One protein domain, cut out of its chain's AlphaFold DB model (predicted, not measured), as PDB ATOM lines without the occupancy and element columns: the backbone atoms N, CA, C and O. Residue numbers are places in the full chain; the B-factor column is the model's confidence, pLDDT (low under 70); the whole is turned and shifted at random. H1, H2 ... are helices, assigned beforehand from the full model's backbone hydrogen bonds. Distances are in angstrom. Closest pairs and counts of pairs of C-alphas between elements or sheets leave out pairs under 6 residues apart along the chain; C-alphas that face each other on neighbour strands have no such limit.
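Overview. This is residues 2 to 55 of the 144 residues of an uncharacterized protein of Chloroflexi bacterium (UniProt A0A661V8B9). One long helix, H4, sticks out with its residues 42 to 54 as an arm from a small compact body, in which H2 packs on H3 at a steep slant and the short H1 lies close by. The printed part has 54 residues, with four named helices in the order H1, H2, H3, H4 and no named strand: all helix. It is loose, with a radius of gyration of the C-alphas of 13.5 A, and spans 39 by 23 by 16 A.

Arrangement. H4, residues 40 to 54, touches no helix. It is apart from H3, residues 22 to 34, and from H2, residues 12 to 17. It is close to but not clearly touching H1, residues 2 to 5; their closest C-alphas, Arg 2 and Leu 40, are 7.3 A apart. H2 and H3 touch, at a steep tilt of 46 degrees, opposite ways; their closest C-alphas, Ile 12 and Cys 25, are 5.3 A apart. H3, with residues 28 to 32 alone, only just touches H1, with 3 pairs of C-alphas within 8 A, the closest Ala 4 and Ile 28 at 7.6 A. Every O i to N i+4 pair is within hydrogen-bond range in H2, H3 and H4; H1 is too short for one.

Along the chain. H4 is 21.7 A long, ending at C-alpha 54 (-30.000, -1.478, 21.220); H3 is 18.7 A, H2 8.9 A and H1 5.3 A, beginning at C-alpha 2 (-50.996, -3.563, 36.583).

Size, cuts and confidence. The C-alphas farthest apart, Gln 9 and Ile 55, are 38.9 A apart. The printed part has no cut, no link is long, and no printed residue is under 70 in pLDDT.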
ATOM      1  N   ARG A   2     -50.563  -2.149  36.548       87.38
ATOM      2  CA  ARG A   2     -50.996  -3.563  36.583       87.38
ATOM      3  C   ARG A   2     -51.791  -3.907  37.854       87.38
ATOM      4  O   ARG A   2     -52.925  -4.349  37.759       87.38
ATOM      5  N   GLU A   3     -51.258  -3.551  39.021       85.25
ATOM      6  CA  GLU A   3     -51.939  -3.723  40.317       85.25
ATOM      7  C   GLU A   3     -53.203  -2.877  40.490       85.25
ATOM      8  O   GLU A   3     -54.084  -3.222  41.262       85.25
ATOM      9  N   ALA A   4     -53.316  -1.751  39.787       86.25
ATOM     10  CA  ALA A   4     -54.532  -0.952  39.833       86.25
ATOM     11  C   ALA A   4     -55.646  -1.621  39.019       86.25
ATOM     12  O   ALA A   4     -56.792  -1.592  39.442       86.25
ATOM     13  N   LEU A   5     -55.308  -2.239  37.882       85.56
ATOM     14  CA  LEU A   5     -56.255  -2.949  37.017       85.56
ATOM     15  C   LEU A   5     -56.734  -4.283  37.608       85.56
ATOM     16  O   LEU A   5     -57.808  -4.743  37.237       85.56
ATOM     17  N   SER A   6     -55.979  -4.886  38.530       84.19
ATOM     18  CA  SER A   6     -56.418  -6.083  39.260       84.19
ATOM     19  C   SER A   6     -57.406  -5.781  40.394       84.19
ATOM     20  O   SER A   6     -58.023  -6.702  40.928       84.19
ATOM     21  N   LEU A   7     -57.595  -4.507  40.762       81.75
ATOM     22  CA  LEU A   7     -58.609  -4.096  41.734       81.75
ATOM     23  C   LEU A   7     -59.984  -4.005  41.071       81.75
ATOM     24  O   LEU A   7     -60.139  -3.430  39.995       81.75
ATOM     25  N   SER A   8     -61.016  -4.470  41.775       78.25
ATOM     26  CA  SER A   8     -62.409  -4.353  41.324       78.25
ATOM     27  C   SER A   8     -62.851  -2.898  41.123       78.25
ATOM     28  O   SER A   8     -63.668  -2.616  40.249       78.25
ATOM     29  N   GLN A   9     -62.321  -1.971  41.930       83.81
ATOM     30  CA  GLN A   9     -62.489  -0.527  41.758       83.81
ATOM     31  C   GLN A   9     -61.175   0.206  42.067       83.81
ATOM     32  O   GLN A   9     -60.880   0.474  43.236       83.81
ATOM     33  N   PRO A  10     -60.392   0.568  41.037       84.75
ATOM     34  CA  PRO A  10     -59.133   1.276  41.222       84.75
ATOM     35  C   PRO A  10     -59.373   2.642  41.881       84.75
ATOM     36  O   PRO A  10     -60.120   3.474  41.359       84.75
ATOM     37  N   ASN A  11     -58.721   2.908  43.015       90.81
ATOM     38  CA  ASN A  11     -58.773   4.207  43.685       90.81
ATOM     39  C   ASN A  11     -57.421   4.591  44.309       90.81
ATOM     40  O   ASN A  11     -56.538   3.761  44.514       90.81
ATOM     41  N   ILE A  12     -57.254   5.888  44.590       90.94
ATOM     42  CA  ILE A  12     -55.984   6.462  45.064       90.94
ATOM     43  C   ILE A  12     -55.585   5.893  46.432       90.94
ATOM     44  O   ILE A  12     -54.400   5.683  46.685       90.94
ATOM     45  N   TYR A  13     -56.561   5.661  47.311       91.06
ATOM     46  CA  TYR A  13     -56.326   5.229  48.687       91.06
ATOM     47  C   TYR A  13     -55.756   3.810  48.748       91.06
ATOM     48  O   TYR A  13     -54.760   3.580  49.437       91.06
ATOM     49  N   ASP A  14     -56.325   2.886  47.975       89.25
ATOM     50  CA  ASP A  14     -55.856   1.501  47.932       89.25
ATOM     51  C   ASP A  14     -54.447   1.403  47.336       89.25
ATOM     52  O   ASP A  14     -53.605   0.689  47.871       89.25
ATOM     53  N   LEU A  15     -54.130   2.206  46.314       88.81
ATOM     54  CA  LEU A  15     -52.775   2.262  45.755       88.81
ATOM     55  C   LEU A  15     -51.752   2.863  46.733       88.81
ATOM     56  O   LEU A  15     -50.621   2.397  46.808       88.81
ATOM     57  N   GLN A  16     -52.129   3.866  47.530       91.88
ATOM     58  CA  GLN A  16     -51.226   4.401  48.558       91.88
ATOM     59  C   GLN A  16     -50.931   3.384  49.665       91.88
ATOM     60  O   GLN A  16     -49.810   3.345  50.168       91.88
ATOM     61  N   LYS A  17     -51.899   2.531  50.023       91.19
ATOM     62  CA  LYS A  17     -51.675   1.436  50.982       91.19
ATOM     63  C   LYS A  17     -50.667   0.401  50.495       91.19
ATOM     64  O   LYS A  17     -49.997  -0.201  51.325       91.19
ATOM     65  N   LEU A  18     -50.543   0.226  49.180       88.38
ATOM     66  CA  LEU A  18     -49.516  -0.618  48.564       88.38
ATOM     67  C   LEU A  18     -48.122   0.036  48.578       88.38
ATOM     68  O   LEU A  18     -47.152  -0.583  48.161       88.38
ATOM     69  N   GLY A  19     -48.001   1.271  49.081       91.19
ATOM     70  CA  GLY A  19     -46.729   1.981  49.230       91.19
ATOM     71  C   GLY A  19     -46.406   2.954  48.094       91.19
ATOM     72  O   GLY A  19     -45.342   3.572  48.107       91.19
ATOM     73  N   TYR A  20     -47.307   3.143  47.126       91.62
ATOM     74  CA  TYR A  20     -47.079   4.077  46.024       91.62
ATOM     75  C   TYR A  20     -47.253   5.538  46.442       91.62
ATOM     76  O   TYR A  20     -48.155   5.910  47.196       91.62
ATOM     77  N   HIS A  21     -46.407   6.404  45.882       94.56
ATOM     78  CA  HIS A  21     -46.490   7.840  46.110       94.56
ATOM     79  C   HIS A  21     -47.785   8.430  45.531       94.56
ATOM     80  O   HIS A  21     -48.198   8.093  44.420       94.56
ATOM     81  N   LYS A  22     -48.389   9.390  46.241       91.38
ATOM     82  CA  LYS A  22     -49.682   9.999  45.884       91.38
ATOM     83  C   LYS A  22     -49.775  10.454  44.423       91.38
ATOM     84  O   LYS A  22     -50.744  10.112  43.750       91.38
ATOM     85  N   ASN A  23     -48.762  11.171  43.934       92.50
ATOM     86  CA  ASN A  23     -48.746  11.695  42.561       92.50
ATOM     87  C   ASN A  23     -48.801  10.572  41.508       92.50
ATOM     88  O   ASN A  23     -49.447  10.722  40.474       92.50
ATOM     89  N   LEU A  24     -48.157   9.431  41.784       91.50
ATOM     90  CA  LEU A  24     -48.179   8.268  40.897       91.50
ATOM     91  C   LEU A  24     -49.574   7.634  40.879       91.50
ATOM     92  O   LEU A  24     -50.102   7.332  39.810       91.50
ATOM     93  N   CYS A  25     -50.200   7.491  42.050       93.25
ATOM     94  CA  CYS A  25     -51.562   6.973  42.166       93.25
ATOM     95  C   CYS A  25     -52.567   7.837  41.391       93.25
ATOM     96  O   CYS A  25     -53.388   7.305  40.650       93.25
ATOM     97  N   GLU A  26     -52.494   9.164  41.527       93.31
ATOM     98  CA  GLU A  26     -53.361  10.102  40.801       93.31
ATOM     99  C   GLU A  26     -53.213   9.959  39.282       93.31
ATOM    100  O   GLU A  26     -54.216   9.844  38.572       93.31
ATOM    101  N   GLY A  27     -51.973   9.889  38.792       93.00
ATOM    102  CA  GLY A  27     -51.686   9.663  37.376       93.00
ATOM    103  C   GLY A  27     -52.270   8.347  36.861       93.00
ATOM    104  O   GLY A  27     -52.942   8.335  35.832       93.00
ATOM    105  N   ILE A  28     -52.092   7.254  37.611       91.75
ATOM    106  CA  ILE A  28     -52.614   5.930  37.247       91.75
ATOM    107  C   ILE A  28     -54.145   5.939  37.174       91.75
ATOM    108  O   ILE A  28     -54.712   5.446  36.201       91.75
ATOM    109  N   ILE A  29     -54.829   6.512  38.168       91.88
ATOM    110  CA  ILE A  29     -56.298   6.563  38.175       91.88
ATOM    111  C   ILE A  29     -56.832   7.399  37.012       91.88
ATOM    112  O   ILE A  29     -57.825   7.020  36.391       91.88
ATOM    113  N   ASN A  30     -56.176   8.513  36.685       91.94
ATOM    114  CA  ASN A  30     -56.544   9.307  35.518       91.94
ATOM    115  C   ASN A  30     -56.322   8.517  34.223       91.94
ATOM    116  O   ASN A  30     -57.227   8.453  33.392       91.94
ATOM    117  N   ALA A  31     -55.180   7.842  34.079       90.31
ATOM    118  CA  ALA A  31     -54.886   7.026  32.907       90.31
ATOM    119  C   ALA A  31     -55.934   5.921  32.692       90.31
ATOM    120  O   ALA A  31     -56.478   5.820  31.600       90.31
ATOM    121  N   ILE A  32     -56.301   5.162  33.730       87.75
ATOM    122  CA  ILE A  32     -57.314   4.092  33.633       87.75
ATOM    123  C   ILE A  32     -58.687   4.637  33.206       87.75
ATOM    124  O   ILE A  32     -59.413   3.990  32.453       87.75
ATOM    125  N   LYS A  33     -59.068   5.832  33.675       87.25
ATOM    126  CA  LYS A  33     -60.346   6.458  33.292       87.25
ATOM    127  C   LYS A  33     -60.397   6.825  31.808       87.25
ATOM    128  O   LYS A  33     -61.469   6.744  31.205       87.25
ATOM    129  N   HIS A  34     -59.269   7.264  31.254       89.12
ATOM    130  CA  HIS A  34     -59.173   7.763  29.882       89.12
ATOM    131  C   HIS A  34     -58.887   6.652  28.872       89.12
ATOM    132  O   HIS A  34     -59.584   6.532  27.867       89.12
ATOM    133  N   TYR A  35     -57.888   5.828  29.157       80.44
ATOM    134  CA  TYR A  35     -57.443   4.739  28.307       80.44
ATOM    135  C   TYR A  35     -58.111   3.455  28.812       80.44
ATOM    136  O   TYR A  35     -57.672   2.825  29.770       80.44
ATOM    137  N   LYS A  36     -59.260   3.115  28.228       71.31
ATOM    138  CA  LYS A  36     -60.013   1.898  28.565       71.31
ATOM    139  C   LYS A  36     -59.430   0.711  27.795       71.31
ATOM    140  O   LYS A  36     -59.085   0.878  26.632       71.31
ATOM    141  N   ASN A  37     -59.387  -0.472  28.415       72.25
ATOM    142  CA  ASN A  37     -58.923  -1.730  27.803       72.25
ATOM    143  C   ASN A  37     -57.490  -1.660  27.245       72.25
ATOM    144  O   ASN A  37     -57.251  -1.946  26.077       72.25
ATOM    145  N   ILE A  38     -56.538  -1.252  28.084       80.69
ATOM    146  CA  ILE A  38     -55.120  -1.209  27.716       80.69
ATOM    147  C   ILE A  38     -54.502  -2.591  27.911       80.69
ATOM    148  O   ILE A  38     -54.536  -3.127  29.020       80.69
ATOM    149  N   ASP A  39     -53.864  -3.113  26.868       86.31
ATOM    150  CA  ASP A  39     -52.954  -4.248  26.986       86.31
ATOM    151  C   ASP A  39     -51.570  -3.757  27.425       86.31
ATOM    152  O   ASP A  39     -50.745  -3.336  26.617       86.31
ATOM    153  N   LEU A  40     -51.331  -3.761  28.738       86.94
ATOM    154  CA  LEU A  40     -50.044  -3.359  29.303       86.94
ATOM    155  C   LEU A  40     -48.901  -4.297  28.910       86.94
ATOM    156  O   LEU A  40     -47.757  -3.851  28.926       86.94
ATOM    157  N   GLN A  41     -49.185  -5.571  28.623       86.19
ATOM    158  CA  GLN A  41     -48.146  -6.553  28.326       86.19
ATOM    159  C   GLN A  41     -47.511  -6.233  26.976       86.19
ATOM    160  O   GLN A  41     -46.303  -6.042  26.919       86.19
ATOM    161  N   ARG A  42     -48.343  -5.960  25.965       89.00
ATOM    162  CA  ARG A  42     -47.889  -5.527  24.638       89.00
ATOM    163  C   ARG A  42     -46.923  -4.338  24.670       89.00
ATOM    164  O   ARG A  42     -45.960  -4.306  23.913       89.00
ATOM    165  N   TYR A  43     -47.169  -3.340  25.523       88.19
ATOM    166  CA  TYR A  43     -46.261  -2.188  25.638       88.19
ATOM    167  C   TYR A  43     -44.946  -2.536  26.330       88.19
ATOM    168  O   TYR A  43     -43.917  -1.963  25.987       88.19
ATOM    169  N   VAL A  44     -44.981  -3.431  27.320       89.19
ATOM    170  CA  VAL A  44     -43.762  -3.914  27.975       89.19
ATOM    171  C   VAL A  44     -42.918  -4.684  26.968       89.19
ATOM    172  O   VAL A  44     -41.737  -4.383  26.855       89.19
ATOM    173  N   ASP A  45     -43.532  -5.584  26.202       90.12
ATOM    174  CA  ASP A  45     -42.840  -6.419  25.217       90.12
ATOM    175  C   ASP A  45     -42.167  -5.553  24.145       90.12
ATOM    176  O   ASP A  45     -40.960  -5.645  23.955       90.12
ATOM    177  N   LEU A  46     -42.899  -4.594  23.569       90.94
ATOM    178  CA  LEU A  46     -42.365  -3.687  22.548       90.94
ATOM    179  C   LEU A  46     -41.189  -2.837  23.057       90.94
ATOM    180  O   LEU A  46     -40.223  -2.595  22.335       90.94
ATOM    181  N   VAL A  47     -41.254  -2.361  24.305       88.81
ATOM    182  CA  VAL A  47     -40.145  -1.602  24.905       88.81
ATOM    183  C   VAL A  47     -38.961  -2.520  25.205       88.81
ATOM    184  O   VAL A  47     -37.821  -2.126  24.973       88.81
ATOM    185  N   SER A  48     -39.208  -3.730  25.703       86.75
ATOM    186  CA  SER A  48     -38.169  -4.724  25.964       86.75
ATOM    187  C   SER A  48     -37.454  -5.155  24.684       86.75
ATOM    188  O   SER A  48     -36.228  -5.190  24.679       86.75
ATOM    189  N   GLU A  49     -38.181  -5.406  23.596       86.50
ATOM    190  CA  GLU A  49     -37.620  -5.703  22.273       86.50
ATOM    191  C   GLU A  49     -36.759  -4.551  21.756       86.50
ATOM    192  O   GLU A  49     -35.607  -4.759  21.381       86.50
ATOM    193  N   ALA A  50     -37.266  -3.315  21.821       88.06
ATOM    194  CA  ALA A  50     -36.511  -2.140  21.395       88.06
ATOM    195  C   ALA A  50     -35.222  -1.936  22.213       88.06
ATOM    196  O   ALA A  50     -34.202  -1.515  21.670       88.06
ATOM    197  N   LEU A  51     -35.251  -2.229  23.517       82.75
ATOM    198  CA  LEU A  51     -34.063  -2.167  24.370       82.75
ATOM    199  C   LEU A  51     -33.082  -3.299  24.056       82.75
ATOM    200  O   LEU A  51     -31.892  -3.029  23.931       82.75
ATOM    201  N   ASN A  52     -33.569  -4.527  23.874       79.75
ATOM    202  CA  ASN A  52     -32.748  -5.673  23.479       79.75
ATOM    203  C   ASN A  52     -32.047  -5.436  22.137       79.75
ATOM    204  O   ASN A  52     -30.885  -5.790  21.989       79.75
ATOM    205  N   TYR A  53     -32.719  -4.787  21.185       82.00
ATOM    206  CA  TYR A  53     -32.126  -4.421  19.900       82.00
ATOM    207  C   TYR A  53     -30.951  -3.433  20.038       82.00
ATOM    208  O   TYR A  53     -30.010  -3.459  19.249       82.00
ATOM    209  N   LEU A  54     -30.999  -2.537  21.031       81.69
ATOM    210  CA  LEU A  54     -30.000  -1.478  21.220       81.69
ATOM    211  C   LEU A  54     -28.832  -1.879  22.130       81.69
ATOM    212  O   LEU A  54     -27.783  -1.232  22.083       81.69
ATOM    213  N   ILE A  55     -29.008  -2.888  22.984       76.12
ATOM    214  CA  ILE A  55     -27.984  -3.320  23.938       76.12
ATOM    215  C   ILE A  55     -27.058  -4.334  23.240       76.12
ATOM    216  O   ILE A  55     -27.540  -5.335  22.715       76.12
TER     217      ILE A  55